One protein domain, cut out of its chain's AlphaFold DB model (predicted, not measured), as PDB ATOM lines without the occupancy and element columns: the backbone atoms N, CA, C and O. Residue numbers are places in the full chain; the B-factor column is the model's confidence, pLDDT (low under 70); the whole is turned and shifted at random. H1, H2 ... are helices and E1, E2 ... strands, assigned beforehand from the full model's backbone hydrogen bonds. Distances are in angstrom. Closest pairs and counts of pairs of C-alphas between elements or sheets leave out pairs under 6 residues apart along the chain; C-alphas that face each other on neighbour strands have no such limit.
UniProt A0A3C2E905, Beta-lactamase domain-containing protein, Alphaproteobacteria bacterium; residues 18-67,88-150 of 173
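Overview. This is residues 18 to 67 and 88 to 150 of the 173 residues of the protein "Beta-lactamase domain-containing protein" of Alphaproteobacteria bacterium (UniProt A0A3C2E905). A sheet of four antiparallel strands, E3 to E6, makes the main slab, and the long helix H3 packs slantwise over one of its faces. At one end of this slab, E7 turns off from E6 and joins the hairpin of E1 and E2 in a small second sheet, while H2 runs past the edge strand E6 and only grazes the slab. The printed part has 113 residues with three named helices and seven named strands, in the order E1 E2 H1 H2 E3 E4 E5 E6 E7 H3, and the class is mixed, helices and strands. The larger sheet has the order E3 E4 E5 E6, all antiparallel, and the smaller one the order E2 E1 E7, mixed. The whole is only just compact, close to loose, with a radius of gyration of the C-alphas of 15.5 A and spans of 42 by 29 by 22 A.

Along the chain. E1, residues 20 to 23, begins with C-alpha 20 at (86.936, 34.187, 98.430), and E2 follows as residues 26 to 29. H1 holds residues 34 to 37, and H2 holds residues 48 to 59, 16.3 A from first to last C-alpha. After the cut comes E3, residues 88 to 90, with C-alpha 88 at (71.187, 28.063, 78.206). E4, residues 96 to 103, is 24.0 A long, E5, residues 106 to 113, is 24.2 A long, and E6, residues 118 to 124, is 20.2 A long. E7 is residues 126 to 128. H3, residues 133 to 148, is 23.1 A long and ends with C-alpha 148 at (83.642, 42.569, 70.661).

Arrangement. E3, E4, E5 and E6 form a meander, each strand the antiparallel neighbour of the one before, and each consecutive pair is a hairpin. E3 and E4 stand at 141 degrees, with N 88 and O 98 2.8 A apart, within hydrogen-bond range. E4 and E5 stand at 173 degrees, with N 101 and O 108 at 2.8 A. E5 and E6 stand at 175 degrees, with N 120 and O 111 at 2.8 A. H3 is on one face of this sheet, an arrangement of two layers, helix over sheet, at a height over the sheet of 8.2 A. It lies over E5, E6 and, only just, E4, on which 3 of its C-alphas fall; on the local plane it stands at 36 degrees to E6, slantwise to the strands. The closest C-alphas of E6 and H3 are those of Val 120 and Ser 141, 6.2 A apart. H2 only grazes the sheet with its residues 48 to 55, and the closest C-alphas of H2 and E6 are those of Ala 48 and Phe 123, 7.4 A apart. E6 runs on into E7 at 90 degrees. E1 and E7 are parallel at 26 degrees, with N 127 and O 20 at 2.8 A, and the hairpin of E1 and E2 is antiparallel at 150 degrees, with N 21 and O 28 at 2.9 A. H1 is not on either sheet; its closest approach to E4 is between the C-alphas of Ser 36 and Thr 103, 6.3 A. H2 and H3 are apart. Every O i to N i+4 pair is within hydrogen-bond range in H2, and 11 of 12 are in H3; H1 is too short for such a pair, and its 1 pair of O i and N i+3 is within range.

Size, cuts and confidence. The two C-alphas farthest apart, those of Gly 25 and Ala 67, are 47.4 A apart. Residues 68 to 87 are cut out, and C-alphas 67 and 88 are 17.4 A apart across the cut. Of the links that are printed whole, the one from H1 to H2 is short, with 10 residues, and the others are tight. The mean pLDDT of the printed part is 87.9; residues 129 to 134, of which 133 and 134 belong to H3, are under 70.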
ATOM      1  N   TYR A  18      93.030  30.928  95.179       91.62
ATOM      2  CA  TYR A  18      92.129  30.655  96.299       91.62
ATOM      3  C   TYR A  18      90.818  31.408  96.122       91.62
ATOM      4  O   TYR A  18      90.823  32.562  95.685       91.62
ATOM      5  N   GLY A  19      89.715  30.739  96.446       92.06
ATOM      6  CA  GLY A  19      88.375  31.303  96.406       92.06
ATOM      7  C   GLY A  19      88.100  32.178  97.621       92.06
ATOM      8  O   GLY A  19      88.575  31.901  98.732       92.06
ATOM      9  N   HIS A  20      87.313  33.224  97.405       92.19
ATOM     10  CA  HIS A  20      86.936  34.187  98.430       92.19
ATOM     11  C   HIS A  20      85.434  34.448  98.410       92.19
ATOM     12  O   HIS A  20      84.780  34.344  97.374       92.19
ATOM     13  N   ALA A  21      84.891  34.821  99.560       88.50
ATOM     14  CA  ALA A  21      83.568  35.409  99.677       88.50
ATOM     15  C   ALA A  21      83.697  36.855 100.155       88.50
ATOM     16  O   ALA A  21      84.566  37.154 100.976       88.50
ATOM     17  N   PHE A  22      82.813  37.718  99.663       85.38
ATOM     18  CA  PHE A  22      82.645  39.070 100.183       85.38
ATOM     19  C   PHE A  22      81.284  39.175 100.861       85.38
ATOM     20  O   PHE A  22      80.257  39.077 100.188       85.38
ATOM     21  N   THR A  23      81.288  39.349 102.181       81.94
ATOM     22  CA  THR A  23      80.077  39.410 103.008       81.94
ATOM     23  C   THR A  23      80.187  40.612 103.933       81.94
ATOM     24  O   THR A  23      81.201  40.767 104.603       81.94
ATOM     25  N   ALA A  24      79.148  41.449 103.993       82.81
ATOM     26  CA  ALA A  24      79.065  42.577 104.929       82.81
ATOM     27  C   ALA A  24      80.289  43.528 104.916       82.81
ATOM     28  O   ALA A  24      80.669  44.059 105.953       82.81
ATOM     29  N   GLY A  25      80.893  43.758 103.744       83.69
ATOM     30  CA  GLY A  25      82.043  44.658 103.598       83.69
ATOM     31  C   GLY A  25      83.411  43.998 103.799       83.69
ATOM     32  O   GLY A  25      84.427  44.669 103.647       83.69
ATOM     33  N   GLU A  26      83.454  42.698 104.095       85.38
ATOM     34  CA  GLU A  26      84.689  41.987 104.425       85.38
ATOM     35  C   GLU A  26      84.968  40.820 103.472       85.38
ATOM     36  O   GLU A  26      84.071  40.066 103.077       85.38
ATOM     37  N   TYR A  27      86.249  40.646 103.132       88.19
ATOM     38  CA  TYR A  27      86.738  39.492 102.383       88.19
ATOM     39  C   TYR A  27      87.107  38.350 103.326       88.19
ATOM     40  O   TYR A  27      87.812  38.536 104.316       88.19
ATOM     41  N   SER A  28      86.694  37.136 102.974       90.12
ATOM     42  CA  SER A  28      87.086  35.918 103.682       90.12
ATOM     43  C   SER A  28      87.440  34.803 102.704       90.12
ATOM     44  O   SER A  28      86.867  34.702 101.617       90.12
ATOM     45  N   ARG A  29      88.392  33.943 103.080       91.19
ATOM     46  CA  ARG A  29      88.752  32.772 102.276       91.19
ATOM     47  C   ARG A  29      87.621  31.743 102.324       91.19
ATOM     48  O   ARG A  29      87.227  31.288 103.395       91.19
ATOM     49  N   ARG A  30      87.149  31.329 101.150       87.38
ATOM     50  CA  ARG A  30      86.106  30.318 100.958       87.38
ATOM     51  C   ARG A  30      86.420  29.585  99.667       87.38
ATOM     52  O   ARG A  30      86.156  30.109  98.607       87.38
ATOM     53  N   ASP A  31      87.024  28.410  99.751       83.38
ATOM     54  CA  ASP A  31      87.766  27.875  98.603       83.38
ATOM     55  C   ASP A  31      87.203  26.563  98.036       83.38
ATOM     56  O   ASP A  31      87.336  26.282  96.847       83.38
ATOM     57  N   GLN A  32      86.614  25.729  98.893       82.00
ATOM     58  CA  GLN A  32      86.108  24.400  98.551       82.00
ATOM     59  C   GLN A  32      84.969  24.020  99.505       82.00
ATOM     60  O   GLN A  32      84.942  24.450 100.660       82.00
ATOM     61  N   SER A  33      84.053  23.174  99.040       76.44
ATOM     62  CA  SER A  33      83.067  22.475  99.869       76.44
ATOM     63  C   SER A  33      82.971  21.004  99.448       76.44
ATOM     64  O   SER A  33      83.589  20.591  98.467       76.44
ATOM     65  N   ALA A  34      82.180  20.197 100.164       74.00
ATOM     66  CA  ALA A  34      81.911  18.813  99.758       74.00
ATOM     67  C   ALA A  34      81.319  18.725  98.334       74.00
ATOM     68  O   ALA A  34      81.661  17.815  97.585       74.00
ATOM     69  N   ALA A  35      80.507  19.711  97.934       74.38
ATOM     70  CA  ALA A  35      79.929  19.788  96.593       74.38
ATOM     71  C   ALA A  35      80.976  20.096  95.508       74.38
ATOM     72  O   ALA A  35      80.808  19.707  94.361       74.38
ATOM     73  N   SER A  36      82.105  20.726  95.854       75.12
ATOM     74  CA  SER A  36      83.178  21.009  94.889       75.12
ATOM     75  C   SER A  36      83.868  19.742  94.355       75.12
ATOM     76  O   SER A  36      84.622  19.817  93.387       75.12
ATOM     77  N   ALA A  37      83.635  18.591  94.997       72.00
ATOM     78  CA  ALA A  37      84.149  17.276  94.616       72.00
ATOM     79  C   ALA A  37      83.248  16.497  93.651       72.00
ATOM     80  O   ALA A  37      83.660  15.434  93.184       72.00
ATOM     81  N   VAL A  38      82.018  16.961  93.417       76.19
ATOM     82  CA  VAL A  38      81.055  16.231  92.593       76.19
ATOM     83  C   VAL A  38      81.504  16.317  91.133       76.19
ATOM     84  O   VAL A  38      81.871  17.375  90.625       76.19
ATOM     85  N   MET A  39      81.593  15.153  90.491       79.81
ATOM     86  CA  MET A  39      81.990  15.040  89.093       79.81
ATOM     87  C   MET A  39      80.745  15.005  88.212       79.81
ATOM     88  O   MET A  39      79.755  14.363  88.555       79.81
ATOM     89  N   GLY A  40      80.832  15.640  87.047       81.19
ATOM     90  CA  GLY A  40      79.754  15.702  86.057       81.19
ATOM     91  C   GLY A  40      78.969  17.013  86.090       81.19
ATOM     92  O   GLY A  40      78.655  17.540  85.029       81.19
ATOM     93  N   ASP A  41      78.729  17.582  87.271       80.75
ATOM     94  CA  ASP A  41      78.083  18.894  87.462       80.75
ATOM     95  C   ASP A  41      79.090  20.052  87.618       80.75
ATOM     96  O   ASP A  41      78.728  21.220  87.483       80.75
ATOM     97  N   GLY A  42      80.366  19.740  87.876       84.38
ATOM     98  CA  GLY A  42      81.438  20.713  88.061       84.38
ATOM     99  C   GLY A  42      82.812  20.066  88.269       84.38
ATOM    100  O   GLY A  42      83.178  19.113  87.579       84.38
ATOM    101  N   SER A  43      83.595  20.600  89.218       84.75
ATOM    102  CA  SER A  43      84.925  20.121  89.672       84.75
ATOM    103  C   SER A  43      86.115  20.260  88.708       84.75
ATOM    104  O   SER A  43      87.254  19.938  89.074       84.75
ATOM    105  N   VAL A  44      85.891  20.778  87.501       88.50
ATOM    106  CA  VAL A  44      86.965  21.068  86.546       88.50
ATOM    107  C   VAL A  44      87.753  22.288  87.019       88.50
ATOM    108  O   VAL A  44      87.223  23.393  87.121       88.50
ATOM    109  N   HIS A  45      89.044  22.099  87.265       89.25
ATOM    110  CA  HIS A  45      89.999  23.191  87.379       89.25
ATOM    111  C   HIS A  45      90.570  23.454  85.992       89.25
ATOM    112  O   HIS A  45      91.046  22.523  85.346       89.25
ATOM    113  N   ALA A  46      90.529  24.704  85.539       90.50
ATOM    114  CA  ALA A  46      91.113  25.110  84.270       90.50
ATOM    115  C   ALA A  46      91.704  26.514  84.384       90.50
ATOM    116  O   ALA A  46      91.152  27.389  85.051       90.50
ATOM    117  N   SER A  47      92.822  26.739  83.698       91.75
ATOM    118  CA  SER A  47      93.310  28.093  83.435       91.75
ATOM    119  C   SER A  47      92.538  28.716  82.269       91.75
ATOM    120  O   SER A  47      92.056  27.998  81.390       91.75
ATOM    121  N   ALA A  48      92.498  30.050  82.179       92.44
ATOM    122  CA  ALA A  48      91.907  30.734  81.023       92.44
ATOM    123  C   ALA A  48      92.564  30.298  79.692       92.44
ATOM    124  O   ALA A  48      91.896  30.165  78.668       92.44
ATOM    125  N   ARG A  49      93.871  29.999  79.715       93.19
ATOM    126  CA  ARG A  49      94.624  29.502  78.551       93.19
ATOM    127  C   ARG A  49      94.196  28.096  78.131       93.19
ATOM    128  O   ARG A  49      94.078  27.817  76.937       93.19
ATOM    129  N   ASP A  50      93.973  27.200  79.086       93.81
ATOM    130  CA  ASP A  50      93.490  25.858  78.766       93.81
ATOM    131  C   ASP A  50      92.031  25.874  78.330       93.81
ATOM    132  O   ASP A  50      91.695  25.202  77.357       93.81
ATOM    133  N   TRP A  51      91.194  26.705  78.956       94.69
ATOM    134  CA  TRP A  51      89.835  26.936  78.480       94.69
ATOM    135  C   TRP A  51      89.831  27.444  77.031       94.69
ATOM    136  O   TRP A  51      89.100  26.914  76.199       94.69
ATOM    137  N   PHE A  52      90.717  28.383  76.680       93.00
ATOM    138  CA  PHE A  52      90.866  28.843  75.297       93.00
ATOM    139  C   PHE A  52      91.299  27.714  74.350       93.00
ATOM    140  O   PHE A  52      90.817  27.624  73.223       93.00
ATOM    141  N   THR A  53      92.169  26.811  74.809       92.94
ATOM    142  CA  THR A  53      92.557  25.623  74.032       92.94
ATOM    143  C   THR A  53      91.352  24.715  73.768       92.94
ATOM    144  O   THR A  53      91.158  24.278  72.636       92.94
ATOM    145  N   TRP A  54      90.522  24.462  74.785       92.31
ATOM    146  CA  TRP A  54      89.275  23.708  74.631       92.31
ATOM    147  C   TRP A  54      88.302  24.405  73.674       92.31
ATOM    148  O   TRP A  54      87.770  23.776  72.763       92.31
ATOM    149  N   HIS A  55      88.135  25.720  73.815       91.38
ATOM    150  CA  HIS A  55      87.301  26.525  72.930       91.38
ATOM    151  C   HIS A  55      87.775  26.457  71.466       91.38
ATOM    152  O   HIS A  55      86.961  26.289  70.561       91.38
ATOM    153  N   ARG A  56      89.087  26.509  71.213       90.69
ATOM    154  CA  ARG A  56      89.653  26.337  69.865       90.69
ATOM    155  C   ARG A  56      89.382  24.948  69.288       90.69
ATOM    156  O   ARG A  56      89.070  24.854  68.106       90.69
ATOM    157  N   ALA A  57      89.491  23.899  70.105       90.06
ATOM    158  CA  ALA A  57      89.207  22.526  69.686       90.06
ATOM    159  C   ALA A  57      87.718  22.307  69.365       90.06
ATOM    160  O   ALA A  57      87.397  21.542  68.452       90.06
ATOM    161  N   TRP A  58      86.835  23.002  70.093       88.19
ATOM    162  CA  TRP A  58      85.409  23.088  69.791       88.19
ATOM    163  C   TRP A  58      85.189  23.735  68.420       88.19
ATOM    164  O   TRP A  58      84.608  23.111  67.550       88.19
ATOM    165  N   LEU A  59      85.726  24.936  68.173       85.94
ATOM    166  CA  LEU A  59      85.522  25.640  66.896       85.94
ATOM    167  C   LEU A  59      86.070  24.908  65.661       85.94
ATOM    168  O   LEU A  59      85.642  25.188  64.547       85.94
ATOM    169  N   SER A  60      87.056  24.025  65.827       86.00
ATOM    170  CA  SER A  60      87.689  23.322  64.709       86.00
ATOM    171  C   SER A  60      87.062  21.962  64.391       86.00
ATOM    172  O   SER A  60      87.723  21.152  63.742       86.00
ATOM    173  N   ASP A  61      85.869  21.664  64.920       84.25
ATOM    174  CA  ASP A  61      85.174  20.370  64.801       84.25
ATOM    175  C   ASP A  61      86.031  19.148  65.199       84.25
ATOM    176  O   ASP A  61      85.746  18.004  64.850       84.25
ATOM    177  N   SER A  62      87.109  19.384  65.954       84.31
ATOM    178  CA  SER A  62      88.100  18.352  66.288       84.31
ATOM    179  C   SER A  62      87.696  17.520  67.500       84.31
ATOM    180  O   SER A  62      88.137  16.383  67.646       84.31
ATOM    181  N   LEU A  63      86.869  18.105  68.372       84.31
ATOM    182  CA  LEU A  63      86.337  17.459  69.568       84.31
ATOM    183  C   LEU A  63      84.924  16.916  69.328       84.31
ATOM    184  O   LEU A  63      84.641  15.764  69.639       84.31
ATOM    185  N   LEU A  64      84.047  17.758  68.783       86.69
ATOM    186  CA  LEU A  64      82.662  17.449  68.434       86.69
ATOM    187  C   LEU A  64      82.413  17.987  67.031       86.69
ATOM    188  O   LEU A  64      82.828  19.105  66.748       86.69
ATOM    189  N   GLY A  65      81.716  17.245  66.174       92.06
ATOM    190  CA  GLY A  65      81.282  17.793  64.887       92.06
ATOM    191  C   GLY A  65      80.225  18.885  65.070       92.06
ATOM    192  O   GLY A  65      79.448  18.840  66.027       92.06
ATOM    193  N   SER A  66      80.162  19.832  64.136       90.38
ATOM    194  CA  SER A  66      79.199  20.947  64.114       90.38
ATOM    195  C   SER A  66      77.744  20.553  64.403       90.38
ATOM    196  O   SER A  66      77.058  21.272  65.124       90.38
ATOM    197  N   ALA A  67      77.278  19.391  63.931       93.00
ATOM    198  CA  ALA A  67      75.933  18.889  64.239       93.00
ATOM    199  C   ALA A  67      75.707  18.653  65.746       93.00
ATOM    200  O   ALA A  67      74.703  19.100  66.292       93.00
ATOM    201  N   PHE A  88      72.455  27.339  78.177       96.50
ATOM    202  CA  PHE A  88      71.187  28.063  78.206       96.50
ATOM    203  C   PHE A  88      71.089  28.922  76.944       96.50
ATOM    204  O   PHE A  88      71.803  29.930  76.849       96.50
ATOM    205  N   PRO A  89      70.253  28.545  75.966       96.44
ATOM    206  CA  PRO A  89      69.996  29.373  74.799       96.44
ATOM    207  C   PRO A  89      69.154  30.584  75.186       96.44
ATOM    208  O   PRO A  89      68.187  30.477  75.938       96.44
ATOM    209  N   VAL A  90      69.528  31.745  74.665       94.19
ATOM    210  CA  VAL A  90      68.811  33.005  74.831       94.19
ATOM    211  C   VAL A  90      68.399  33.469  73.440       94.19
ATOM    212  O   VAL A  90      69.247  33.725  72.589       94.19
ATOM    213  N   GLY A  91      67.090  33.505  73.193       90.06
ATOM    214  CA  GLY A  91      66.519  34.016  71.946       90.06
ATOM    215  C   GLY A  91      66.416  35.545  71.930       90.06
ATOM    216  O   GLY A  91      66.785  36.215  72.890       90.06
ATOM    217  N   GLY A  92      65.866  36.091  70.847       88.38
ATOM    218  CA  GLY A  92      65.704  37.534  70.642       88.38
ATOM    219  C   GLY A  92      66.309  37.980  69.314       88.38
ATOM    220  O   GLY A  92      66.602  37.147  68.458       88.38
ATOM    221  N   GLU A  93      66.493  39.290  69.147       87.38
ATOM    222  CA  GLU A  93      67.121  39.868  67.946       87.38
ATOM    223  C   GLU A  93      68.604  39.482  67.818       87.38
ATOM    224  O   GLU A  93      69.110  39.338  66.710       87.38
ATOM    225  N   HIS A  94      69.270  39.241  68.952       89.38
ATOM    226  CA  HIS A  94      70.675  38.842  69.039       89.38
ATOM    227  C   HIS A  94      70.792  37.532  69.829       89.38
ATOM    228  O   HIS A  94      71.072  37.567  71.031       89.38
ATOM    229  N   PRO A  95      70.501  36.375  69.207       93.25
ATOM    230  CA  PRO A  95      70.513  35.102  69.906       93.25
ATOM    231  C   PRO A  95      71.931  34.718  70.336       93.25
ATOM    232  O   PRO A  95      72.898  34.859  69.587       93.25
ATOM    233  N   TYR A  96      72.052  34.188  71.547       95.69
ATOM    234  CA  TYR A  96      73.321  33.731  72.103       95.69
ATOM    235  C   TYR A  96      73.101  32.527  73.017       95.69
ATOM    236  O   TYR A  96      71.982  32.243  73.442       95.69
ATOM    237  N   VAL A  97      74.163  31.794  73.339       96.69
ATOM    238  CA  VAL A  97      74.111  30.735  74.358       96.69
ATOM    239  C   VAL A  97      75.024  31.081  75.514       96.69
ATOM    240  O   VAL A  97      76.087  31.667  75.315       96.69
ATOM    241  N   ARG A  98      74.637  30.701  76.729       96.25
ATOM    242  CA  ARG A  98      75.431  30.973  77.929       96.25
ATOM    243  C   ARG A  98      75.453  29.808  78.901       96.25
ATOM    244  O   ARG A  98      74.561  28.968  78.896       96.25
ATOM    245  N   HIS A  99      76.448  29.781  79.773       95.00
ATOM    246  CA  HIS A  99      76.455  28.906  80.938       95.00
ATOM    247  C   HIS A  99      77.235  29.560  82.077       95.00
ATOM    248  O   HIS A  99      78.294  30.153  81.857       95.00
ATOM    249  N   GLY A 100      76.670  29.494  83.277       92.38
ATOM    250  CA  GLY A 100      77.286  29.984  84.503       92.38
ATOM    251  C   GLY A 100      77.737  28.814  85.369       92.38
ATOM    252  O   GLY A 100      77.111  27.758  85.385       92.38
ATOM    253  N   GLY A 101      78.815  29.011  86.113       89.88
ATOM    254  CA  GLY A 101      79.317  28.046  87.079       89.88
ATOM    255  C   GLY A 101      79.670  28.748  88.377       89.88
ATOM    256  O   GLY A 101      80.359  29.763  88.374       89.88
ATOM    257  N   GLY A 102      79.233  28.189  89.497       87.94
ATOM    258  CA  GLY A 102      79.540  28.709  90.821       87.94
ATOM    259  C   GLY A 102      79.972  27.583  91.742       87.94
ATOM    260  O   GLY A 102      79.340  26.530  91.805       87.94
ATOM    261  N   THR A 103      81.046  27.798  92.490       85.94
ATOM    262  CA  THR A 103      81.396  26.948  93.630       85.94
ATOM    263  C   THR A 103      81.909  27.817  94.773       85.94
ATOM    264  O   THR A 103      81.908  29.041  94.670       85.94
ATOM    265  N   ALA A 104      82.293  27.211  95.896       85.81
ATOM    266  CA  ALA A 104      82.741  27.931  97.085       85.81
ATOM    267  C   ALA A 104      83.850  28.949  96.740       85.81
ATOM    268  O   ALA A 104      84.987  28.559  96.495       85.81
ATOM    269  N   GLY A 105      83.478  30.236  96.703       89.75
ATOM    270  CA  GLY A 105      84.350  31.374  96.396       89.75
ATOM    271  C   GLY A 105      84.878  31.481  94.968       89.75
ATOM    272  O   GLY A 105      85.813  32.246  94.738       89.75
ATOM    273  N   PHE A 106      84.289  30.763  94.012       91.00
ATOM    274  CA  PHE A 106      84.597  30.921  92.591       91.00
ATOM    275  C   PHE A 106      83.329  31.083  91.776       91.00
ATOM    276  O   PHE A 106      82.341  30.386  92.005       91.00
ATOM    277  N   MET A 107      83.416  31.946  90.774       91.31
ATOM    278  CA  MET A 107      82.390  32.140  89.765       91.31
ATOM    279  C   MET A 107      83.034  32.041  88.383       91.31
ATOM    280  O   MET A 107      84.148  32.519  88.157       91.31
ATOM    281  N   ALA A 108      82.330  31.423  87.451       92.88
ATOM    282  CA  ALA A 108      82.693  31.334  86.054       92.88
ATOM    283  C   ALA A 108      81.464  31.633  85.203       92.88
ATOM    284  O   ALA A 108      80.337  31.315  85.578       92.88
ATOM    285  N   PHE A 109      81.680  32.239  84.047       94.50
ATOM    286  CA  PHE A 109      80.603  32.516  83.115       94.50
ATOM    287  C   PHE A 109      81.128  32.465  81.694       94.50
ATOM    288  O   PHE A 109      82.204  32.988  81.406       94.50
ATOM    289  N   THR A 110      80.371  31.851  80.797       95.88
ATOM    290  CA  THR A 110      80.672  31.857  79.371       95.88
ATOM    291  C   THR A 110      79.429  32.193  78.567       95.88
ATOM    292  O   THR A 110      78.339  31.726  78.885       95.88
ATOM    293  N   ALA A 111      79.602  33.011  77.533       96.44
ATOM    294  CA  ALA A 111      78.573  33.334  76.555       96.44
ATOM    295  C   ALA A 111      79.157  33.269  75.144       96.44
ATOM    296  O   ALA A 111      80.340  33.558  74.940       96.44
ATOM    297  N   ARG A 112      78.341  32.865  74.174       95.31
ATOM    298  CA  ARG A 112      78.736  32.703  72.774       95.31
ATOM    299  C   ARG A 112      77.690  33.321  71.868       95.31
ATOM    300  O   ARG A 112      76.515  33.002  72.022       95.31
ATOM    301  N   LEU A 113      78.159  34.098  70.898       95.00
ATOM    302  CA  LEU A 113      77.423  34.547  69.719       95.00
ATOM    303  C   LEU A 113      77.940  33.713  68.536       95.00
ATOM    304  O   LEU A 113      78.953  34.088  67.934       95.00
ATOM    305  N   PRO A 114      77.346  32.539  68.250       88.94
ATOM    306  CA  PRO A 114      77.906  31.605  67.277       88.94
ATOM    307  C   PRO A 114      77.988  32.209  65.872       88.94
ATOM    308  O   PRO A 114      79.009  32.050  65.207       88.94
ATOM    309  N   ASP A 115      76.964  32.969  65.480       88.75
ATOM    310  CA  ASP A 115      76.854  33.592  64.156       88.75
ATOM    311  C   ASP A 115      77.905  34.689  63.926       88.75
ATOM    312  O   ASP A 115      78.322  34.934  62.795       88.75
ATOM    313  N   GLU A 116      78.386  35.315  65.004       91.94
ATOM    314  CA  GLU A 116      79.420  36.355  64.962       91.94
ATOM    315  C   GLU A 116      80.826  35.803  65.239       91.94
ATOM    316  O   GLU A 116      81.816  36.530  65.155       91.94
ATOM    317  N   GLY A 117      80.947  34.519  65.597       90.94
ATOM    318  CA  GLY A 117      82.221  33.921  66.001       90.94
ATOM    319  C   GLY A 117      82.803  34.526  67.285       90.94
ATOM    320  O   GLY A 117      84.011  34.433  67.517       90.94
ATOM    321  N   ILE A 118      81.964  35.141  68.124       94.75
ATOM    322  CA  ILE A 118      82.376  35.788  69.372       94.75
ATOM    323  C   ILE A 118      82.115  34.843  70.541       94.75
ATOM    324  O   ILE A 118      81.084  34.176  70.645       94.75
ATOM    325  N   THR A 119      83.068  34.774  71.465       95.69
ATOM    326  CA  THR A 119      82.895  34.055  72.722       95.69
ATOM    327  C   THR A 119      83.550  34.815  73.860       95.69
ATOM    328  O   THR A 119      84.702  35.236  73.766       95.69
ATOM    329  N   VAL A 120      82.815  34.932  74.959       96.69
ATOM    330  CA  VAL A 120      83.277  35.501  76.218       96.69
ATOM    331  C   VAL A 120      83.392  34.381  77.250       96.69
ATOM    332  O   VAL A 120      82.519  33.515  77.354       96.69
ATOM    333  N   ALA A 121      84.478  34.394  78.018       96.31
ATOM    334  CA  ALA A 121      84.673  33.539  79.182       96.31
ATOM    335  C   ALA A 121      85.299  34.353  80.314       96.31
ATOM    336  O   ALA A 121      86.330  35.000  80.130       96.31
ATOM    337  N   ILE A 122      84.665  34.318  81.479       95.31
ATOM    338  CA  ILE A 122      85.051  35.065  82.670       95.31
ATOM    339  C   ILE A 122      85.276  34.060  83.796       95.31
ATOM    340  O   ILE A 122      84.425  33.209  84.044       95.31
ATOM    341  N   PHE A 123      86.409  34.180  84.486       94.19
ATOM    342  CA  PHE A 123      86.753  33.386  85.665       94.19
ATOM    343  C   PHE A 123      87.093  34.333  86.811       94.19
ATOM    344  O   PHE A 123      87.958  35.195  86.660       94.19
ATOM    345  N   ALA A 124      86.427  34.170  87.949       92.50
ATOM    346  CA  ALA A 124      86.610  34.994  89.133       92.50
ATOM    347  C   ALA A 124      86.783  34.116  90.377       92.50
ATOM    348  O   ALA A 124      86.078  33.125  90.563       92.50
ATOM    349  N   ASN A 125      87.705  34.503  91.257       93.44
ATOM    350  CA  ASN A 125      87.951  33.862  92.552       93.44
ATOM    351  C   ASN A 125      87.291  34.624  93.713       93.44
ATOM    352  O   ASN A 125      87.804  34.652  94.834       93.44
ATOM    353  N   LEU A 126      86.163  35.264  93.407       89.38
ATOM    354  CA  LEU A 126      85.321  35.959  94.357       89.38
ATOM    355  C   LEU A 126      83.871  35.578  94.090       89.38
ATOM    356  O   LEU A 126      83.363  35.789  92.988       89.38
ATOM    357  N   GLN A 127      83.210  35.042  95.109       83.25
ATOM    358  CA  GLN A 127      81.773  34.824  95.119       83.25
ATOM    359  C   GLN A 127      81.105  35.967  95.896       83.25
ATOM    360  O   GLN A 127      81.271  36.045  97.120       83.25
ATOM    361  N   PRO A 128      80.359  36.859  95.219       72.62
ATOM    362  CA  PRO A 128      79.477  37.801  95.896       72.62
ATOM    363  C   PRO A 128      78.395  37.031  96.659       72.62
ATOM    364  O   PRO A 128      77.911  36.000  96.187       72.62
ATOM    365  N   THR A 129      77.991  37.515  97.830       67.50
ATOM    366  CA  THR A 129      76.803  36.986  98.514       67.50
ATOM    367  C   THR A 129      75.539  37.689  98.023       67.50
ATOM    368  O   THR A 129      75.542  38.911  97.913       67.50
ATOM    369  N   GLY A 130      74.451  36.942  97.798       63.53
ATOM    370  CA  GLY A 130      73.146  37.481  97.386       63.53
ATOM    371  C   GLY A 130      72.705  37.008  95.998       63.53
ATOM    372  O   GLY A 130      73.376  36.194  95.367       63.53
ATOM    373  N   THR A 131      71.564  37.514  95.527       56.31
ATOM    374  CA  THR A 131      70.968  37.194  94.213       56.31
ATOM    375  C   THR A 131      71.794  37.680  93.018       56.31
ATOM    376  O   THR A 131      71.549  37.265  91.891       56.31
ATOM    377  N   ASP A 132      72.801  38.518  93.260       57.22
ATOM    378  CA  ASP A 132      73.447  39.314  92.213       57.22
ATOM    379  C   ASP A 132      74.734  38.673  91.673       57.22
ATOM    380  O   ASP A 132      75.367  39.207  90.760       57.22
ATOM    381  N   ALA A 133      75.165  37.534  92.225       62.06
ATOM    382  CA  ALA A 133      76.442  36.914  91.867       62.06
ATOM    383  C   ALA A 133      76.504  36.497  90.385       62.06
ATOM    384  O   ALA A 133      77.454  36.855  89.687       62.06
ATOM    385  N   ASP A 134      75.473  35.801  89.898       65.75
ATOM    386  CA  ASP A 134      75.368  35.409  88.486       65.75
ATOM    387  C   ASP A 134      75.027  36.604  87.588       65.75
ATOM    388  O   ASP A 134      75.540  36.717  86.472       65.75
ATOM    389  N   TYR A 135      74.211  37.534  88.093       73.50
ATOM    390  CA  TYR A 135      73.778  38.719  87.353       73.50
ATOM    391  C   TYR A 135      74.954  39.644  87.002       73.50
ATOM    392  O   TYR A 135      75.057  40.133  85.878       73.50
ATOM    393  N   ASN A 136      75.917  39.804  87.914       82.81
ATOM    394  CA  ASN A 136      77.115  40.607  87.671       82.81
ATOM    395  C   ASN A 136      77.985  40.061  86.527       82.81
ATOM    396  O   ASN A 136      78.508  40.834  85.721       82.81
ATOM    397  N   LEU A 137      78.180  38.739  86.453       89.88
ATOM    398  CA  LEU A 137      78.969  38.151  85.368       89.88
ATOM    399  C   LEU A 137      78.206  38.136  84.044       89.88
ATOM    400  O   LEU A 137      78.835  38.338  83.005       89.88
ATOM    401  N   LEU A 138      76.881  37.973  84.084       90.00
ATOM    402  CA  LEU A 138      76.024  38.130  82.912       90.00
ATOM    403  C   LEU A 138      76.182  39.531  82.302       90.00
ATOM    404  O   LEU A 138      76.590  39.629  81.148       90.00
ATOM    405  N   LEU A 139      75.979  40.600  83.079       90.06
ATOM    406  CA  LEU A 139      76.105  41.978  82.579       90.06
ATOM    407  C   LEU A 139      77.502  42.271  82.018       90.06
ATOM    408  O   LEU A 139      77.646  42.845  80.940       90.06
ATOM    409  N   ARG A 140      78.558  41.833  82.717       92.25
ATOM    410  CA  ARG A 140      79.938  41.962  82.217       92.25
ATOM    411  C   ARG A 140      80.129  41.216  80.901       92.25
ATOM    412  O   ARG A 140      80.833  41.712  80.026       92.25
ATOM    413  N   SER A 141      79.515  40.043  80.750       94.75
ATOM    414  CA  SER A 141      79.576  39.297  79.496       94.75
ATOM    415  C   SER A 141      78.861  40.024  78.358       94.75
ATOM    416  O   SER A 141      79.412  40.085  77.266       94.75
ATOM    417  N   GLU A 142      77.711  40.646  78.618       93.62
ATOM    418  CA  GLU A 142      76.947  41.420  77.633       93.62
ATOM    419  C   GLU A 142      77.706  42.673  77.185       93.62
ATOM    420  O   GLU A 142      77.806  42.936  75.988       93.62
ATOM    421  N   ILE A 143      78.356  43.383  78.114       94.00
ATOM    422  CA  ILE A 143      79.246  44.509  77.789       94.00
ATOM    423  C   ILE A 143      80.408  44.050  76.899       94.00
ATOM    424  O   ILE A 143      80.721  44.698  75.900       94.00
ATOM    425  N   LEU A 144      81.048  42.926  77.232       96.19
ATOM    426  CA  LEU A 144      82.154  42.386  76.437       96.19
ATOM    427  C   LEU A 144      81.693  41.890  75.060       96.19
ATOM    428  O   LEU A 144      82.421  42.072  74.087       96.19
ATOM    429  N   MET A 145      80.501  41.297  74.961       96.31
ATOM    430  CA  MET A 145      79.890  40.910  73.687       96.31
ATOM    431  C   MET A 145      79.577  42.137  72.831       96.31
ATOM    432  O   MET A 145      79.918  42.153  71.650       96.31
ATOM    433  N   SER A 146      79.020  43.195  73.423       95.06
ATOM    434  CA  SER A 146      78.788  44.465  72.733       95.06
ATOM    435  C   SER A 146      80.094  45.082  72.229       95.06
ATOM    436  O   SER A 146      80.212  45.422  71.053       95.06
ATOM    437  N   LEU A 147      81.131  45.127  73.071       95.50
ATOM    438  CA  LEU A 147      82.448  45.625  72.675       95.50
ATOM    439  C   LEU A 147      83.060  44.798  71.533       95.50
ATOM    440  O   LEU A 147      83.539  45.361  70.551       95.50
ATOM    441  N   ALA A 148      83.043  43.468  71.648       96.19
ATOM    442  CA  ALA A 148      83.642  42.569  70.661       96.19
ATOM    443  C   ALA A 148      82.899  42.570  69.315       96.19
ATOM    444  O   ALA A 148      83.516  42.367  68.272       96.19
ATOM    445  N   SER A 149      81.591  42.823  69.342       95.19
ATOM    446  CA  SER A 149      80.728  42.910  68.160       95.19
ATOM    447  C   SER A 149      80.672  44.315  67.550       95.19
ATOM    448  O   SER A 149      79.903  44.556  66.622       95.19
ATOM    449  N   ASN A 150      81.482  45.261  68.051       92.94
ATOM    450  CA  ASN A 150      81.446  46.680  67.674       92.94
ATOM    451  C   ASN A 150      80.045  47.309  67.811       92.94
ATOM    452  O   ASN A 150      79.654  48.154  67.006       92.94
TER     453      ASN A 150